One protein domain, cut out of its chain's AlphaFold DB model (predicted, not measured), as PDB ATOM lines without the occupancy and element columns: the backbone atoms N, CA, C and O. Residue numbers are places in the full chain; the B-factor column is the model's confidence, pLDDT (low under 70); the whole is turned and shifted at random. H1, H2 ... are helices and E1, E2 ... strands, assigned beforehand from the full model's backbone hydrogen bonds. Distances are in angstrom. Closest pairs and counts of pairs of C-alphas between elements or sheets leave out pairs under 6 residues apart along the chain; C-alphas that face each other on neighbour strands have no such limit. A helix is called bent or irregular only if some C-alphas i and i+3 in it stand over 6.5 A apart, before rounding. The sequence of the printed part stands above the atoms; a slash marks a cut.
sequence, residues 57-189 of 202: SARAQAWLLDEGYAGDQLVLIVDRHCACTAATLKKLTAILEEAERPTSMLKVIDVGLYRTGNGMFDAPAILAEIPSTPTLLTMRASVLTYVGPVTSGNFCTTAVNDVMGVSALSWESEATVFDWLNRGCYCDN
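AT A GLANCE: This is residues 57 to 189 of the 202 residues of an uncharacterized protein of Spongiibacter sp (UniProt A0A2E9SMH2). A twisted sheet of four strands lies in the middle, with the long helix H2 and the short H5 over one face and H1 crossing over edge strand E4 on the other. The last stretch, residues 168 to 189, has no named element; it passes edge strand E4, beside which residues 177 to 178 pair, and its residues 187 to 188 pair with residues 132 to 133. The printed part has 133 residues, with five named helices and four named strands in the order H1 E1 H2 E2 H3 H4 E3 E4 H5; the mixed sheet runs E2 E1 E3 E4. The class is mixed, helices and strands, with 61 residues, under half, in named elements. The whole is compact, with a radius of gyration of the C-alphas of 14.1 A and spans of 45 by 33 by 25 A.

HOW THE PARTS SIT: H1, residues 57 to 66, is on the sheet at a height of 9.4 A over E4, residues 143 to 148; their closest C-alphas, of Gln 61 and Leu 144, are 5.5 A apart. On the local plane it runs across E4 at 63 degrees, only just more than slantwise. E1, residues 73 to 78, H2, residues 83 to 98, and E2, residues 106 to 110, form a strand-helix-strand unit, two parallel neighbour strands with a helix between, whose crossover is right-handed. N 107 and O 74 are 2.8 A apart, within hydrogen-bond range. H2 is over E1 at a height of 10.3 A, along it at 4 degrees on the local plane. H1 and H2 are on opposite faces: three layers, helices on both faces of a sheet. H3, residues 111 to 114, only grazes the sheet. H4, residues 125 to 128, is not on it and only just touches H1, with 3 pairs of C-alphas within 8 A, the closest being those of Ala 60 and Ile 126 at 6.3 A. E3, residues 135 to 140, is antiparallel to E1, with N 75 and O 137 at 2.8 A, and forms a hairpin with E4, with N 138 and O 146 at 2.9 A. H5, residues 164 to 167, is on the same face as H2, only just over E3, on which 3 of its 4 C-alphas fall. Every O i to N i+4 pair is within hydrogen-bond range in H1, and 11 of 12 in H2; H3, H4 and H5 are too short for such a pair.

IN THESE COORDINATES: H1 begins at C-alpha 57 (27.003, 20.033, 28.529) and is 14.1 A long. E1 is 15.9 A long, H2 24.2 A, E2 12.9 A, E3 16.7 A and E4 15.3 A. H2 is irregular, but only just: C-alphas 83 and 86 are 6.7 A apart. H5 ends at C-alpha 167 (39.398, 19.482, 14.594).

THE WHOLE: The C-alphas farthest apart, of Asn 118 and Glu 172, are 46.6 A apart. The printed part has no cut; the link from E4 to H5, 15 residues, is long. Residues 115 to 122 and 151 to 185 have pLDDT under 70; the mean of the printed part is 73.5.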
ATOM      1  N   SER A  57      25.591  19.649  28.656       78.12
ATOM      2  CA  SER A  57      27.003  20.033  28.529       78.12
ATOM      3  C   SER A  57      27.649  20.389  29.870       78.12
ATOM      4  O   SER A  57      28.758  19.946  30.157       78.12
ATOM      5  N   ALA A  58      26.941  21.129  30.727       82.31
ATOM      6  CA  ALA A  58      27.420  21.485  32.059       82.31
ATOM      7  C   ALA A  58      27.543  20.255  32.971       82.31
ATOM      8  O   ALA A  58      28.537  20.120  33.684       82.31
ATOM      9  N   ARG A  59      26.566  19.336  32.924       86.50
ATOM     10  CA  ARG A  59      26.612  18.080  33.692       86.50
ATOM     11  C   ARG A  59      27.699  17.136  33.182       86.50
ATOM     12  O   ARG A  59      28.439  16.593  33.993       86.50
ATOM     13  N   ALA A  60      27.838  16.992  31.867       86.88
ATOM     14  CA  ALA A  60      28.872  16.188  31.229       86.88
ATOM     15  C   ALA A  60      30.265  16.724  31.544       86.88
ATOM     16  O   ALA A  60      31.132  15.953  31.936       86.88
ATOM     17  N   GLN A  61      30.475  18.039  31.468       88.44
ATOM     18  CA  GLN A  61      31.740  18.640  31.877       88.44
ATOM     19  C   GLN A  61      32.022  18.402  33.365       88.44
ATOM     20  O   GLN A  61      33.126  17.994  33.710       88.44
ATOM     21  N   ALA A  62      31.046  18.641  34.246       89.06
ATOM     22  CA  ALA A  62      31.219  18.427  35.681       89.06
ATOM     23  C   ALA A  62      31.572  16.967  36.000       89.06
ATOM     24  O   ALA A  62      32.512  16.721  36.749       89.06
ATOM     25  N   TRP A  63      30.873  16.018  35.375       90.62
ATOM     26  CA  TRP A  63      31.165  14.591  35.485       90.62
ATOM     27  C   TRP A  63      32.571  14.250  34.976       90.62
ATOM     28  O   TRP A  63      33.328  13.592  35.680       90.62
ATOM     29  N   LEU A  64      32.960  14.741  33.795       90.62
ATOM     30  CA  LEU A  64      34.292  14.484  33.245       90.62
ATOM     31  C   LEU A  64      35.405  14.990  34.171       90.62
ATOM     32  O   LEU A  64      36.420  14.318  34.343       90.62
ATOM     33  N   LEU A  65      35.214  16.156  34.790       90.81
ATOM     34  CA  LEU A  65      36.173  16.705  35.746       90.81
ATOM     35  C   LEU A  65      36.236  15.900  37.051       90.81
ATOM     36  O   LEU A  65      37.333  15.736  37.583       90.81
ATOM     37  N   ASP A  66      35.106  15.385  37.540       90.88
ATOM     38  CA  ASP A  66      35.035  14.534  38.739       90.88
ATOM     39  C   ASP A  66      35.760  13.190  38.536       90.88
ATOM     40  O   ASP A  66      36.529  12.755  39.390       90.88
ATOM     41  N   GLU A  67      35.641  12.603  37.342       87.75
ATOM     42  CA  GLU A  67      36.381  11.401  36.919       87.75
ATOM     43  C   GLU A  67      37.883  11.663  36.662       87.75
ATOM     44  O   GLU A  67      38.652  10.756  36.328       87.75
ATOM     45  N   GLY A  68      38.336  12.913  36.802       87.12
ATOM     46  CA  GLY A  68      39.733  13.303  36.613       87.12
ATOM     47  C   GLY A  68      40.147  13.505  35.153       87.12
ATOM     48  O   GLY A  68      41.343  13.613  34.860       87.12
ATOM     49  N   TYR A  69      39.195  13.599  34.219       86.12
ATOM     50  CA  TYR A  69      39.464  13.989  32.836       86.12
ATOM     51  C   TYR A  69      39.672  15.510  32.750       86.12
ATOM     52  O   TYR A  69      38.771  16.280  32.427       86.12
ATOM     53  N   ALA A  70      40.893  15.950  33.057       80.12
ATOM     54  CA  ALA A  70      41.316  17.347  32.978       80.12
ATOM     55  C   ALA A  70      42.260  17.606  31.790       80.12
ATOM     56  O   ALA A  70      42.998  16.715  31.354       80.12
ATOM     57  N   GLY A  71      42.279  18.852  31.306       84.12
ATOM     58  CA  GLY A  71      43.131  19.285  30.195       84.12
ATOM     59  C   GLY A  71      42.579  18.912  28.817       84.12
ATOM     60  O   GLY A  71      41.367  18.949  28.609       84.12
ATOM     61  N   ASP A  72      43.481  18.602  27.884       86.38
ATOM     62  CA  ASP A  72      43.142  18.255  26.501       86.38
ATOM     63  C   ASP A  72      42.969  16.736  26.379       86.38
ATOM     64  O   ASP A  72      43.950  15.987  26.406       86.38
ATOM     65  N   GLN A  73      41.724  16.270  26.277       88.81
ATOM     66  CA  GLN A  73      41.388  14.845  26.221       88.81
ATOM     67  C   GLN A  73      40.249  14.563  25.243       88.81
ATOM     68  O   GLN A  73      39.383  15.397  24.997       88.81
ATOM     69  N   LEU A  74      40.244  13.345  24.715       89.38
ATOM     70  CA  LEU A  74      39.162  12.782  23.923       89.38
ATOM     71  C   LEU A  74      38.552  11.633  24.710       89.38
ATOM     72  O   LEU A  74      39.254  10.685  25.053       89.38
ATOM     73  N   VAL A  75      37.257  11.690  24.981       91.62
ATOM     74  CA  VAL A  75      36.525  10.633  25.674       91.62
ATOM     75  C   VAL A  75      35.523  10.034  24.704       91.62
ATOM     76  O   VAL A  75      34.578  10.687  24.277       91.62
ATOM     77  N   LEU A  76      35.756   8.786  24.324       91.25
ATOM     78  CA  LEU A  76      34.914   8.040  23.408       91.25
ATOM     79  C   LEU A  76      34.014   7.088  24.196       91.25
ATOM     80  O   LEU A  76      34.487   6.129  24.805       91.25
ATOM     81  N   ILE A  77      32.716   7.342  24.138       90.50
ATOM     82  CA  ILE A  77      31.666   6.494  24.694       90.50
ATOM     83  C   ILE A  77      31.284   5.468  23.632       90.50
ATOM     84  O   ILE A  77      30.919   5.843  22.519       90.50
ATOM     85  N   VAL A  78      31.399   4.179  23.941       89.25
ATOM     86  CA  VAL A  78      31.195   3.083  22.980       89.25
ATOM     87  C   VAL A  78      30.379   1.956  23.587       89.25
ATOM     88  O   VAL A  78      30.479   1.717  24.780       89.25
ATOM     89  N   ASP A  79      29.667   1.195  22.764       86.06
ATOM     90  CA  ASP A  79      29.340  -0.202  23.062       86.06
ATOM     91  C   ASP A  79      30.287  -1.099  22.249       86.06
ATOM     92  O   ASP A  79      30.363  -0.987  21.023       86.06
ATOM     93  N   ARG A  80      31.041  -2.000  22.887       83.94
ATOM     94  CA  ARG A  80      31.921  -2.938  22.159       83.94
ATOM     95  C   ARG A  80      31.181  -3.915  21.250       83.94
ATOM     96  O   ARG A  80      31.803  -4.448  20.330       83.94
ATOM     97  N   HIS A  81      29.900  -4.164  21.493       80.88
ATOM     98  CA  HIS A  81      29.068  -4.997  20.630       80.88
ATOM     99  C   HIS A  81      28.549  -4.242  19.401       80.88
ATOM    100  O   HIS A  81      28.116  -4.877  18.440       80.88
ATOM    101  N   CYS A  82      28.661  -2.911  19.382       77.69
ATOM    102  CA  CYS A  82      28.327  -2.099  18.221       77.69
ATOM    103  C   CYS A  82      29.334  -2.315  17.083       77.69
ATOM    104  O   CYS A  82      30.548  -2.143  17.243       77.69
ATOM    105  N   ALA A  83      28.816  -2.607  15.889       74.12
ATOM    106  CA  ALA A  83      29.626  -2.808  14.692       74.12
ATOM    107  C   ALA A  83      30.462  -1.571  14.311       74.12
ATOM    108  O   ALA A  83      31.547  -1.699  13.733       74.12
ATOM    109  N   CYS A  84      29.995  -0.373  14.667       75.69
ATOM    110  CA  CYS A  84      30.690   0.866  14.355       75.69
ATOM    111  C   CYS A  84      31.892   1.149  15.277       75.69
ATOM    112  O   CYS A  84      32.813   1.862  14.878       75.69
ATOM    113  N   THR A  85      31.949   0.562  16.477       81.94
ATOM    114  CA  THR A  85      32.980   0.867  17.487       81.94
ATOM    115  C   THR A  85      34.396   0.588  16.991       81.94
ATOM    116  O   THR A  85      35.280   1.437  17.113       81.94
ATOM    117  N   ALA A  86      34.631  -0.577  16.380       81.44
ATOM    118  CA  ALA A  86      35.962  -0.954  15.903       81.44
ATOM    119  C   ALA A  86      36.459  -0.037  14.770       81.44
ATOM    120  O   ALA A  86      37.636   0.332  14.732       81.44
ATOM    121  N   ALA A  87      35.565   0.346  13.854       75.50
ATOM    122  CA  ALA A  87      35.893   1.243  12.751       75.50
ATOM    123  C   ALA A  87      36.217   2.654  13.259       75.50
ATOM    124  O   ALA A  87      37.218   3.246  12.846       75.50
ATOM    125  N   THR A  88      35.410   3.147  14.196       78.75
ATOM    126  CA  THR A  88      35.575   4.452  14.831       78.75
ATOM    127  C   THR A  88      36.874   4.548  15.627       78.75
ATOM    128  O   THR A  88      37.649   5.478  15.411       78.75
ATOM    129  N   LEU A  89      37.171   3.555  16.472       84.50
ATOM    130  CA  LEU A  89      38.431   3.494  17.220       84.50
ATOM    131  C   LEU A  89      39.640   3.507  16.286       84.50
ATOM    132  O   LEU A  89      40.566   4.285  16.484       84.50
ATOM    133  N   LYS A  90      39.615   2.683  15.232       81.88
ATOM    134  CA  LYS A  90      40.711   2.622  14.261       81.88
ATOM    135  C   LYS A  90      40.962   3.975  13.591       81.88
ATOM    136  O   LYS A  90      42.118   4.359  13.432       81.88
ATOM    137  N   LYS A  91      39.902   4.681  13.185       77.69
ATOM    138  CA  LYS A  91      40.014   6.016  12.575       77.69
ATOM    139  C   LYS A  91      40.580   7.035  13.554       77.69
ATOM    140  O   LYS A  91      41.504   7.755  13.198       77.69
ATOM    141  N   LEU A  92      40.052   7.073  14.774       80.44
ATOM    142  CA  LEU A  92      40.467   8.051  15.773       80.44
ATOM    143  C   LEU A  92      41.937   7.867  16.167       80.44
ATOM    144  O   LEU A  92      42.676   8.845  16.224       80.44
ATOM    145  N   THR A  93      42.385   6.621  16.348       83.62
ATOM    146  CA  THR A  93      43.800   6.315  16.599       83.62
ATOM    147  C   THR A  93      44.690   6.756  15.440       83.62
ATOM    148  O   THR A  93      45.689   7.423  15.680       83.62
ATOM    149  N   ALA A  94      44.313   6.448  14.193       80.50
ATOM    150  CA  ALA A  94      45.099   6.831  13.020       80.50
ATOM    151  C   ALA A  94      45.257   8.355  12.895       80.50
ATOM    152  O   ALA A  94      46.329   8.838  12.552       80.50
ATOM    153  N   ILE A  95      44.210   9.114  13.217       77.25
ATOM    154  CA  ILE A  95      44.251  10.579  13.166       77.25
ATOM    155  C   ILE A  95      45.111  11.156  14.289       77.25
ATOM    156  O   ILE A  95      45.833  12.124  14.069       77.25
ATOM    157  N   LEU A  96      45.047  10.583  15.493       82.12
ATOM    158  CA  LEU A  96      45.932  11.001  16.578       82.12
ATOM    159  C   LEU A  96      47.397  10.755  16.211       82.12
ATOM    160  O   LEU A  96      48.223  11.633  16.434       82.12
ATOM    161  N   GLU A  97      47.699   9.610  15.598       84.50
ATOM    162  CA  GLU A  97      49.036   9.299  15.083       84.50
ATOM    163  C   GLU A  97      49.473  10.286  13.988       84.50
ATOM    164  O   GLU A  97      50.579  10.816  14.061       84.50
ATOM    165  N   GLU A  98      48.607  10.579  13.012       81.56
ATOM    166  CA  GLU A  98      48.882  11.533  11.926       81.56
ATOM    167  C   GLU A  98      49.098  12.965  12.438       81.56
ATOM    168  O   GLU A  98      49.967  13.679  11.945       81.56
ATOM    169  N   ALA A  99      48.349  13.373  13.462       77.56
ATOM    170  CA  ALA A  99      48.480  14.677  14.103       77.56
ATOM    171  C   ALA A  99      49.618  14.743  15.145       77.56
ATOM    172  O   ALA A  99      49.700  15.726  15.887       77.56
ATOM    173  N   GLU A 100      50.451  13.698  15.249       82.06
ATOM    174  CA  GLU A 100      51.523  13.547  16.246       82.06
ATOM    175  C   GLU A 100      51.038  13.750  17.697       82.06
ATOM    176  O   GLU A 100      51.769  14.199  18.586       82.06
ATOM    177  N   ARG A 101      49.770  13.421  17.961       80.56
ATOM    178  CA  ARG A 101      49.153  13.499  19.285       80.56
ATOM    179  C   ARG A 101      49.298  12.160  20.007       80.56
ATOM    180  O   ARG A 101      49.100  11.100  19.413       80.56
ATOM    181  N   PRO A 102      49.598  12.168  21.314       83.19
ATOM    182  CA  PRO A 102      49.710  10.928  22.059       83.19
ATOM    183  C   PRO A 102      48.341  10.250  22.180       83.19
ATOM    184  O   PRO A 102      47.360  10.850  22.619       83.19
ATOM    185  N   THR A 103      48.287   8.955  21.870       81.06
ATOM    186  CA  THR A 103      47.069   8.134  22.001       81.06
ATOM    187  C   THR A 103      46.559   8.047  23.441       81.06
ATOM    188  O   THR A 103      45.395   7.726  23.659       81.06
ATOM    189  N   SER A 104      47.383   8.401  24.434       81.94
ATOM    190  CA  SER A 104      46.980   8.517  25.840       81.94
ATOM    191  C   SER A 104      45.927   9.601  26.103       81.94
ATOM    192  O   SER A 104      45.263   9.533  27.143       81.94
ATOM    193  N   MET A 105      45.759  10.556  25.174       86.38
ATOM    194  CA  MET A 105      44.669  11.540  25.176       86.38
ATOM    195  C   MET A 105      43.308  10.899  24.908       86.38
ATOM    196  O   MET A 105      42.298  11.471  25.305       86.38
ATOM    197  N   LEU A 106      43.267   9.733  24.253       89.50
ATOM    198  CA  LEU A 106      42.035   9.001  23.995       89.50
ATOM    199  C   LEU A 106      41.691   8.096  25.180       89.50
ATOM    200  O   LEU A 106      42.415   7.158  25.521       89.50
ATOM    201  N   LYS A 107      40.542   8.361  25.786       91.69
ATOM    202  CA  LYS A 107      39.891   7.537  26.799       91.69
ATOM    203  C   LYS A 107      38.682   6.872  26.175       91.69
ATOM    204  O   LYS A 107      37.960   7.495  25.407       91.69
ATOM    205  N   VAL A 108      38.471   5.601  26.493       91.31
ATOM    206  CA  VAL A 108      37.352   4.820  25.962       91.31
ATOM    207  C   VAL A 108      36.526   4.325  27.135       91.31
ATOM    208  O   VAL A 108      37.054   3.624  27.998       91.31
ATOM    209  N   ILE A 109      35.248   4.686  27.154       90.31
ATOM    210  CA  ILE A 109      34.273   4.246  28.150       90.31
ATOM    211  C   ILE A 109      33.299   3.314  27.443       90.31
ATOM    212  O   ILE A 109      32.623   3.708  26.496       90.31
ATOM    213  N   ASP A 110      33.261   2.064  27.891       88.88
ATOM    214  CA  ASP A 110      32.405   1.032  27.317       88.88
ATOM    215  C   ASP A 110      31.093   0.936  28.098       88.88
ATOM    216  O   ASP A 110      31.069   0.423  29.218       88.88
ATOM    217  N   VAL A 111      30.005   1.440  27.514       86.56
ATOM    218  CA  VAL A 111      28.678   1.444  28.144       86.56
ATOM    219  C   VAL A 111      28.097   0.038  28.284       86.56
ATOM    220  O   VAL A 111      27.306  -0.216  29.191       86.56
ATOM    221  N   GLY A 112      28.552  -0.910  27.453       79.00
ATOM    222  CA  GLY A 112      28.177  -2.320  27.553       79.00
ATOM    223  C   GLY A 112      28.608  -2.958  28.876       79.00
ATOM    224  O   GLY A 112      28.019  -3.952  29.303       79.00
ATOM    225  N   LEU A 113      29.583  -2.361  29.575       78.88
ATOM    226  CA  LEU A 113      30.005  -2.802  30.903       78.88
ATOM    227  C   LEU A 113      29.006  -2.447  32.012       78.88
ATOM    228  O   LEU A 113      29.087  -3.031  33.085       78.88
ATOM    229  N   TYR A 114      28.056  -1.544  31.773       77.12
ATOM    230  CA  TYR A 114      27.055  -1.140  32.767       77.12
ATOM    231  C   TYR A 114      25.682  -1.782  32.516       77.12
ATOM    232  O   TYR A 114      24.666  -1.356  33.064       77.12
ATOM    233  N   ARG A 115      25.619  -2.816  31.663       66.75
ATOM    234  CA  ARG A 115      24.360  -3.492  31.331       66.75
ATOM    235  C   ARG A 115      23.760  -4.157  32.569       66.75
ATOM    236  O   ARG A 115      24.362  -5.041  33.183       66.75
ATOM    237  N   THR A 116      22.531  -3.779  32.895       59.31
ATOM    238  CA  THR A 116      21.788  -4.353  34.013       59.31
ATOM    239  C   THR A 116      21.396  -5.797  33.693       59.31
ATOM    240  O   THR A 116      20.848  -6.117  32.638       59.31
ATOM    241  N   GLY A 117      21.745  -6.709  34.597       50.44
ATOM    242  CA  GLY A 117      21.397  -8.121  34.457       50.44
ATOM    243  C   GLY A 117      22.090  -9.044  35.448       50.44
ATOM    244  O   GLY A 117      21.444  -9.964  35.920       50.44
ATOM    245  N   ASN A 118      23.358  -8.793  35.808       44.66
ATOM    246  CA  ASN A 118      24.126  -9.690  36.695       44.66
ATOM    247  C   ASN A 118      25.154  -8.986  37.605       44.66
ATOM    248  O   ASN A 118      26.116  -9.609  38.044       44.66
ATOM    249  N   GLY A 119      24.948  -7.706  37.925       50.41
ATOM    250  CA  GLY A 119      25.857  -6.960  38.796       50.41
ATOM    251  C   GLY A 119      27.094  -6.471  38.051       50.41
ATOM    252  O   GLY A 119      28.144  -7.102  38.066       50.41
ATOM    253  N   MET A 120      26.967  -5.310  37.423       54.66
ATOM    254  CA  MET A 120      28.108  -4.481  37.068       54.66
ATOM    255  C   MET A 120      27.635  -3.026  37.158       54.66
ATOM    256  O   MET A 120      26.520  -2.743  36.738       54.66
ATOM    257  N   PHE A 121      28.449  -2.228  37.857       58.62
ATOM    258  CA  PHE A 121      28.332  -0.848  38.365       58.62
ATOM    259  C   PHE A 121      27.126   0.013  37.952       58.62
ATOM    260  O   PHE A 121      26.685  -0.011  36.808       58.62
ATOM    261  N   ASP A 122      26.665   0.868  38.872       65.12
ATOM    262  CA  ASP A 122      25.737   1.949  38.530       65.12
ATOM    263  C   ASP A 122      26.401   2.859  37.486       65.12
ATOM    264  O   ASP A 122      27.466   3.433  37.734       65.12
ATOM    265  N   ALA A 123      25.800   2.956  36.297       70.00
ATOM    266  CA  ALA A 123      26.278   3.872  35.272       70.00
ATOM    267  C   ALA A 123      26.098   5.317  35.762       70.00
ATOM    268  O   ALA A 123      25.032   5.644  36.297       70.00
ATOM    269  N   PRO A 124      27.074   6.215  35.540       79.12
ATOM    270  CA  PRO A 124      26.833   7.642  35.676       79.12
ATOM    271  C   PRO A 124      25.585   8.040  34.878       79.12
ATOM    272  O   PRO A 124      25.493   7.724  33.692       79.12
ATOM    273  N   ALA A 125      24.640   8.748  35.508       81.25
ATOM    274  CA  ALA A 125      23.360   9.119  34.888       81.25
ATOM    275  C   ALA A 125      23.538   9.829  33.534       81.25
ATOM    276  O   ALA A 125      22.764   9.626  32.606       81.25
ATOM    277  N   ILE A 126      24.626  10.587  33.389       82.19
ATOM    278  CA  ILE A 126      24.973  11.281  32.150       82.19
ATOM    279  C   ILE A 126      25.206  10.338  30.959       82.19
ATOM    280  O   ILE A 126      24.952  10.725  29.824       82.19
ATOM    281  N   LEU A 127      25.653   9.097  31.192       84.00
ATOM    282  CA  LEU A 127      25.819   8.104  30.128       84.00
ATOM    283  C   LEU A 127      24.472   7.604  29.602       84.00
ATOM    284  O   LEU A 127      24.398   7.217  28.440       84.00
ATOM    285  N   ALA A 128      23.422   7.622  30.424       78.44
ATOM    286  CA  ALA A 128      22.070   7.267  30.002       78.44
ATOM    287  C   ALA A 128      21.397   8.391  29.189       78.44
ATOM    288  O   ALA A 128      20.471   8.129  28.427       78.44
ATOM    289  N   GLU A 129      21.887   9.630  29.308       78.19
ATOM    290  CA  GLU A 129      21.434  10.767  28.496       78.19
ATOM    291  C   GLU A 129      22.029  10.766  27.074       78.19
ATOM    292  O   GLU A 129      21.579  11.520  26.214       78.19
ATOM    293  N   ILE A 130      23.050   9.938  26.817       79.06
ATOM    294  CA  ILE A 130      23.657   9.778  25.494       79.06
ATOM    295  C   ILE A 130      22.779   8.828  24.668       79.06
ATOM    296  O   ILE A 130      22.690   7.650  25.011       79.06
ATOM    297  N   PRO A 131      22.166   9.274  23.560       71.81
ATOM    298  CA  PRO A 131      21.187   8.464  22.837       71.81
ATOM    299  C   PRO A 131      21.827   7.316  22.044       71.81
ATOM    300  O   PRO A 131      21.166   6.332  21.722       71.81
ATOM    301  N   SER A 132      23.119   7.417  21.723       76.31
ATOM    302  CA  SER A 132      23.770   6.528  20.764       76.31
ATOM    303  C   SER A 132      25.243   6.287  21.060       76.31
ATOM    304  O   SER A 132      25.903   7.118  21.673       76.31
ATOM    305  N   THR A 133      25.796   5.197  20.538       78.94
ATOM    306  CA  THR A 133      27.243   4.949  20.519       78.94
ATOM    307  C   THR A 133      27.727   4.628  19.100       78.94
ATOM    308  O   THR A 133      26.970   4.054  18.327       78.94
ATOM    309  N   PRO A 134      28.971   4.948  18.709       81.69
ATOM    310  CA  PRO A 134      29.976   5.669  19.475       81.69
ATOM    311  C   PRO A 134      29.746   7.193  19.488       81.69
ATOM    312  O   PRO A 134      29.531   7.798  18.440       81.69
ATOM    313  N   THR A 135      29.891   7.817  20.657       83.75
ATOM    314  CA  THR A 135      29.830   9.279  20.846       83.75
ATOM    315  C   THR A 135      31.156   9.784  21.394       83.75
ATOM    316  O   THR A 135      31.726   9.198  22.310       83.75
ATOM    317  N   LEU A 136      31.662  10.876  20.832       86.12
ATOM    318  CA  LEU A 136      32.913  11.507  21.224       86.12
ATOM    319  C   LEU A 136      32.643  12.780  22.012       86.12
ATOM    320  O   LEU A 136      31.864  13.626  21.580       86.12
ATOM    321  N   LEU A 137      33.342  12.918  23.132       88.06
ATOM    322  CA  LEU A 137      33.433  14.132  23.923       88.06
ATOM    323  C   LEU A 137      34.869  14.653  23.840       88.06
ATOM    324  O   LEU A 137      35.815  13.899  24.083       88.06
ATOM    325  N   THR A 138      35.046  15.932  23.526       87.50
ATOM    326  CA  THR A 138      36.366  16.578  23.518       87.50
ATOM    327  C   THR A 138      36.449  17.567  24.665       87.50
ATOM    328  O   THR A 138      35.646  18.493  24.758       87.50
ATOM    329  N   MET A 139      37.442  17.374  25.524       86.38
ATOM    330  CA  MET A 139      37.834  18.315  26.563       86.38
ATOM    331  C   MET A 139      39.047  19.098  26.076       86.38
ATOM    332  O   MET A 139      40.002  18.509  25.569       86.38
ATOM    333  N   ARG A 140      39.025  20.416  26.257       84.44
ATOM    334  CA  ARG A 140      40.163  21.302  26.012       84.44
ATOM    335  C   ARG A 140      40.313  22.250  27.181       84.44
ATOM    336  O   ARG A 140      39.347  22.903  27.561       84.44
ATOM    337  N   ALA A 141      41.511  22.327  27.754       84.31
ATOM    338  CA  ALA A 141      41.765  23.132  28.949       84.31
ATOM    339  C   ALA A 141      40.686  22.945  30.045       84.31
ATOM    340  O   ALA A 141      40.282  23.907  30.695       84.31
ATOM    341  N   SER A 142      40.212  21.703  30.234       84.56
ATOM    342  CA  SER A 142      39.158  21.347  31.202       84.56
ATOM    343  C   SER A 142      37.752  21.898  30.897       84.56
ATOM    344  O   SER A 142      36.884  21.899  31.770       84.56
ATOM    345  N   VAL A 143      37.506  22.331  29.661       84.94
ATOM    346  CA  VAL A 143      36.195  22.750  29.152       84.94
ATOM    347  C   VAL A 143      35.732  21.759  28.091       84.94
ATOM    348  O   VAL A 143      36.517  21.363  27.229       84.94
ATOM    349  N   LEU A 144      34.461  21.366  28.141       84.12
ATOM    350  CA  LEU A 144      33.861  20.511  27.121       84.12
ATOM    351  C   LEU A 144      33.637  21.332  25.846       84.12
ATOM    352  O   LEU A 144      32.837  22.267  25.843       84.12
ATOM    353  N   THR A 145      34.353  21.000  24.772       80.06
ATOM    354  CA  THR A 145      34.318  21.742  23.503       80.06
ATOM    355  C   THR A 145      33.574  21.033  22.387       80.06
ATOM    356  O   THR A 145      33.165  21.703  21.441       80.06
ATOM    357  N   TYR A 146      33.390  19.715  22.493       80.94
ATOM    358  CA  TYR A 146      32.672  18.919  21.503       80.94
ATOM    359  C   TYR A 146      31.919  17.764  22.145       80.94
ATOM    360  O   TYR A 146      32.442  17.115  23.051       80.94
ATOM    361  N   VAL A 147      30.717  17.504  21.636       80.88
ATOM    362  CA  VAL A 147      29.923  16.296  21.881       80.88
ATOM    363  C   VAL A 147      29.255  15.937  20.562       80.88
ATOM    364  O   VAL A 147      28.598  16.797  19.973       80.88
ATOM    365  N   GLY A 148      29.418  14.699  20.102       77.75
ATOM    366  CA  GLY A 148      28.797  14.269  18.852       77.75
ATOM    367  C   GLY A 148      29.400  12.999  18.253       77.75
ATOM    368  O   GLY A 148      30.139  12.277  18.933       77.75
ATOM    369  N   PRO A 149      29.115  12.704  16.973       73.94
ATOM    370  CA  PRO A 149      29.721  11.581  16.267       73.94
ATOM    371  C   PRO A 149      31.234  11.743  16.128       73.94
ATOM    372  O   PRO A 149      31.774  12.846  16.143       73.94
ATOM    373  N   VAL A 150      31.940  10.636  15.896       72.88
ATOM    374  CA  VAL A 150      33.350  10.720  15.485       72.88
ATOM    375  C   VAL A 150      33.479  11.130  14.022       72.88
ATOM    376  O   VAL A 150      34.383  11.887  13.696       72.88
ATOM    377  N   THR A 151      32.598  10.658  13.138       66.31
ATOM    378  CA  THR A 151      32.690  10.868  11.682       66.31
ATOM    379  C   THR A 151      31.399  11.435  11.103       66.31
ATOM    380  O   THR A 151      30.330  10.959  11.475       66.31
ATOM    381  N   SER A 152      31.495  12.336  10.121       56.47
ATOM    382  CA  SER A 152      30.361  13.047   9.490       56.47
ATOM    383  C   SER A 152      29.622  12.281   8.372       56.47
ATOM    384  O   SER A 152      29.101  12.876   7.426       56.47
ATOM    385  N   GLY A 153      29.597  10.944   8.414       53.12
ATOM    386  CA  GLY A 153      29.104  10.123   7.301       53.12
ATOM    387  C   GLY A 153      28.077   9.061   7.671       53.12
ATOM    388  O   GLY A 153      28.022   8.568   8.791       53.12
ATOM    389  N   ASN A 154      27.310   8.655   6.657       52.06
ATOM    390  CA  ASN A 154      26.169   7.741   6.762       52.06
ATOM    391  C   ASN A 154      26.557   6.256   6.744       52.06
ATOM    392  O   ASN A 154      25.759   5.451   6.292       52.06
ATOM    393  N   PHE A 155      27.782   5.866   7.095       56.69
ATOM    394  CA  PHE A 155      28.173   4.449   7.095       56.69
ATOM    395  C   PHE A 155      29.263   4.201   8.138       56.69
ATOM    396  O   PHE A 155      30.214   4.979   8.192       56.69
ATOM    397  N   CYS A 156      29.229   3.072   8.870       57.38
ATOM    398  CA  CYS A 156      30.365   2.685   9.733       57.38
ATOM    399  C   CYS A 156      31.584   2.196   8.935       57.38
ATOM    400  O   CYS A 156      32.564   1.698   9.494       57.38
ATOM    401  N   THR A 157      31.535   2.291   7.606       55.41
ATOM    402  CA  THR A 157      32.634   1.877   6.743       55.41
ATOM    403  C   THR A 157      33.735   2.933   6.711       55.41
ATOM    404  O   THR A 157      33.532   4.132   6.892       55.41
ATOM    405  N   THR A 158      34.960   2.482   6.448       50.75
ATOM    406  CA  THR A 158      36.170   3.309   6.509       50.75
ATOM    407  C   THR A 158      36.226   4.455   5.491       50.75
ATOM    408  O   THR A 158      37.182   5.221   5.533       50.75
ATOM    409  N   ALA A 159      35.234   4.594   4.607       47.84
ATOM    410  CA  ALA A 159      35.214   5.554   3.505       47.84
ATOM    411  C   ALA A 159      34.811   6.991   3.899       47.84
ATOM    412  O   ALA A 159      34.877   7.884   3.059       47.84
ATOM    413  N   VAL A 160      34.396   7.234   5.147       52.16
ATOM    414  CA  VAL A 160      34.051   8.585   5.625       52.16
ATOM    415  C   VAL A 160      35.320   9.336   6.042       52.16
ATOM    416  O   VAL A 160      36.007   8.898   6.962       52.16
ATOM    417  N   ASN A 161      35.658  10.429   5.356       47.34
ATOM    418  CA  ASN A 161      36.976  11.077   5.451       47.34
ATOM    419  C   ASN A 161      37.110  12.164   6.526       47.34
ATOM    420  O   ASN A 161      38.231  12.584   6.784       47.34
ATOM    421  N   ASP A 162      36.020  12.615   7.143       54.34
ATOM    422  CA  ASP A 162      36.061  13.772   8.038       54.34
ATOM    423  C   ASP A 162      35.690  13.379   9.476       54.34
ATOM    424  O   ASP A 162      34.685  12.697   9.714       54.34
ATOM    425  N   VAL A 163      36.563  13.748  10.419       56.16
ATOM    426  CA  VAL A 163      36.444  13.448  11.849       56.16
ATOM    427  C   VAL A 163      36.275  14.750  12.606       56.16
ATOM    428  O   VAL A 163      37.227  15.492  12.851       56.16
ATOM    429  N   MET A 164      35.031  15.013  12.987       59.12
ATOM    430  CA  MET A 164      34.610  16.339  13.427       59.12
ATOM    431  C   MET A 164      35.228  16.714  14.782       59.12
ATOM    432  O   MET A 164      35.686  17.841  14.959       59.12
ATOM    433  N   GLY A 165      35.378  15.760  15.708       54.38
ATOM    434  CA  GLY A 165      35.858  16.050  17.067       54.38
ATOM    435  C   GLY A 165      37.375  16.231  17.241       54.38
ATOM    436  O   GLY A 165      37.792  16.774  18.263       54.38
ATOM    437  N   VAL A 166      38.216  15.832  16.273       57.91
ATOM    438  CA  VAL A 166      39.675  16.083  16.355       57.91
ATOM    439  C   VAL A 166      40.019  17.506  15.914       57.91
ATOM    440  O   VAL A 166      40.916  18.126  16.481       57.91
ATOM    441  N   SER A 167      39.262  18.070  14.971       59.09
ATOM    442  CA  SER A 167      39.398  19.482  14.594       59.09
ATOM    443  C   SER A 167      39.148  20.432  15.782       59.09
ATOM    444  O   SER A 167      39.815  21.463  15.895       59.09
ATOM    445  N   ALA A 168      38.302  20.026  16.741       55.00
ATOM    446  CA  ALA A 168      38.047  20.741  17.996       55.00
ATOM    447  C   ALA A 168      39.255  20.775  18.964       55.00
ATOM    448  O   ALA A 168      39.256  21.549  19.922       55.00
ATOM    449  N   LEU A 169      40.305  19.976  18.722       54.28
ATOM    450  CA  LEU A 169      41.587  20.061  19.443       54.28
ATOM    451  C   LEU A 169      42.558  21.093  18.831       54.28
ATOM    452  O   LEU A 169      43.648  21.307  19.370       54.28
ATOM    453  N   SER A 170      42.221  21.714  17.695       57.72
ATOM    454  CA  SER A 170      43.079  22.711  17.044       57.72
ATOM    455  C   SER A 170      42.993  24.083  17.722       57.72
ATOM    456  O   SER A 170      41.940  24.497  18.215       57.72
ATOM    457  N   TRP A 171      44.126  24.801  17.741       44.78
ATOM    458  CA  TRP A 171      44.288  26.057  18.485       44.78
ATOM    459  C   TRP A 171      43.358  27.182  17.995       44.78
ATOM    460  O   TRP A 171      43.045  28.077  18.775       44.78
ATOM    461  N   GLU A 172      42.892  27.090  16.746       46.62
ATOM    462  CA  GLU A 172      42.071  28.087  16.048       46.62
ATOM    463  C   GLU A 172      40.562  27.973  16.327       46.62
ATOM    464  O   GLU A 172      39.805  28.870  15.959       46.62
ATOM    465  N   SER A 173      40.096  26.915  17.003       46.62
ATOM    466  CA  SER A 173      38.679  26.798  17.368       46.62
ATOM    467  C   SER A 173      38.393  27.522  18.690       46.62
ATOM    468  O   SER A 173      38.566  26.980  19.780       46.62
ATOM    469  N   GLU A 174      37.983  28.790  18.607       40.47
ATOM    470  CA  GLU A 174      37.366  29.514  19.734       40.47
ATOM    471  C   GLU A 174      35.909  29.073  19.980       40.47
ATOM    472  O   GLU A 174      35.319  29.404  21.006       40.47
ATOM    473  N   ALA A 175      35.317  28.315  19.054       46.03
ATOM    474  CA  ALA A 175      33.933  27.880  19.138       46.03
ATOM    475  C   ALA A 175      33.808  26.529  19.851       46.03
ATOM    476  O   ALA A 175      34.454  25.548  19.487       46.03
ATOM    477  N   THR A 176      32.913  26.473  20.835       53.59
ATOM    478  CA  THR A 176      32.332  25.221  21.318       53.59
ATOM    479  C   THR A 176      31.534  24.615  20.163       53.59
ATOM    480  O   THR A 176      30.491  25.146  19.779       53.59
ATOM    481  N   VAL A 177      32.061  23.564  19.539       56.22
ATOM    482  CA  VAL A 177      31.415  22.891  18.410       56.22
ATOM    483  C   VAL A 177      30.565  21.786  18.993       56.22
ATOM    484  O   VAL A 177      31.063  20.716  19.316       56.22
ATOM    485  N   PHE A 178      29.278  22.038  19.155       59.97
ATOM    486  CA  PHE A 178      28.364  20.973  19.514       59.97
ATOM    487  C   PHE A 178      27.666  20.462  18.267       59.97
ATOM    488  O   PHE A 178      26.958  21.221  17.604       59.97
ATOM    489  N   ASP A 179      27.877  19.189  17.954       60.25
ATOM    490  CA  ASP A 179      27.305  18.573  16.768       60.25
ATOM    491  C   ASP A 179      26.405  17.414  17.172       60.25
ATOM    492  O   ASP A 179      26.789  16.244  17.198       60.25
ATOM    493  N   TRP A 180      25.211  17.805  17.609       55.44
ATOM    494  CA  TRP A 180      24.381  16.973  18.462       55.44
ATOM    495  C   TRP A 180      23.886  15.713  17.767       55.44
ATOM    496  O   TRP A 180      23.871  14.675  18.416       55.44
ATOM    497  N   LEU A 181      23.553  15.775  16.472       53.84
ATOM    498  CA  LEU A 181      23.079  14.635  15.677       53.84
ATOM    499  C   LEU A 181      23.380  14.831  14.175       53.84
ATOM    500  O   LEU A 181      22.516  14.603  13.327       53.84
ATOM    501  N   ASN A 182      24.599  15.254  13.803       50.69
ATOM    502  CA  ASN A 182      24.989  15.146  12.394       50.69
ATOM    503  C   ASN A 182      25.006  13.685  11.948       50.69
ATOM    504  O   ASN A 182      25.222  12.756  12.737       50.69
ATOM    505  N   ARG A 183      24.850  13.520  10.634       52.62
ATOM    506  CA  ARG A 183      25.044  12.265   9.909       52.62
ATOM    507  C   ARG A 183      26.279  11.531  10.433       52.62
ATOM    508  O   ARG A 183      27.404  11.991  10.271       52.62
ATOM    509  N   GLY A 184      26.046  10.389  11.059       56.03
ATOM    510  CA  GLY A 184      27.057   9.551  11.685       56.03
ATOM    511  C   GLY A 184      26.554   8.116  11.721       56.03
ATOM    512  O   GLY A 184      25.367   7.864  11.498       56.03
ATOM    513  N   CYS A 185      27.446   7.159  11.965       62.34
ATOM    514  CA  CYS A 185      27.013   5.789  12.188       62.34
ATOM    515  C   CYS A 185      26.885   5.508  13.683       62.34
ATOM    516  O   CYS A 185      27.831   5.701  14.454       62.34
ATOM    517  N   TYR A 186      25.705   5.038  14.062       70.50
ATOM    518  CA  TYR A 186      25.308   4.889  15.445       70.50
ATOM    519  C   TYR A 186      24.706   3.506  15.679       70.50
ATOM    520  O   TYR A 186      24.050   2.919  14.821       70.50
ATOM    521  N   CYS A 187      24.933   2.992  16.872       73.38
ATOM    522  CA  CYS A 187      24.170   1.926  17.484       73.38
ATOM    523  C   CYS A 187      23.417   2.514  18.675       73.38
ATOM    524  O   CYS A 187      23.881   3.485  19.287       73.38
ATOM    525  N   ASP A 188      22.302   1.886  19.031       72.06
ATOM    526  CA  ASP A 188      21.577   2.222  20.251       72.06
ATOM    527  C   ASP A 188      22.503   2.126  21.461       72.06
ATOM    528  O   ASP A 188      23.335   1.219  21.571       72.06
ATOM    529  N   ASN A 189      22.367   3.077  22.380       74.31
ATOM    530  CA  ASN A 189      23.033   2.976  23.663       74.31
ATOM    531  C   ASN A 189      22.239   2.004  24.565       74.31
ATOM    532  O   ASN A 189      21.108   2.314  24.940       74.31
TER     533      ASN A 189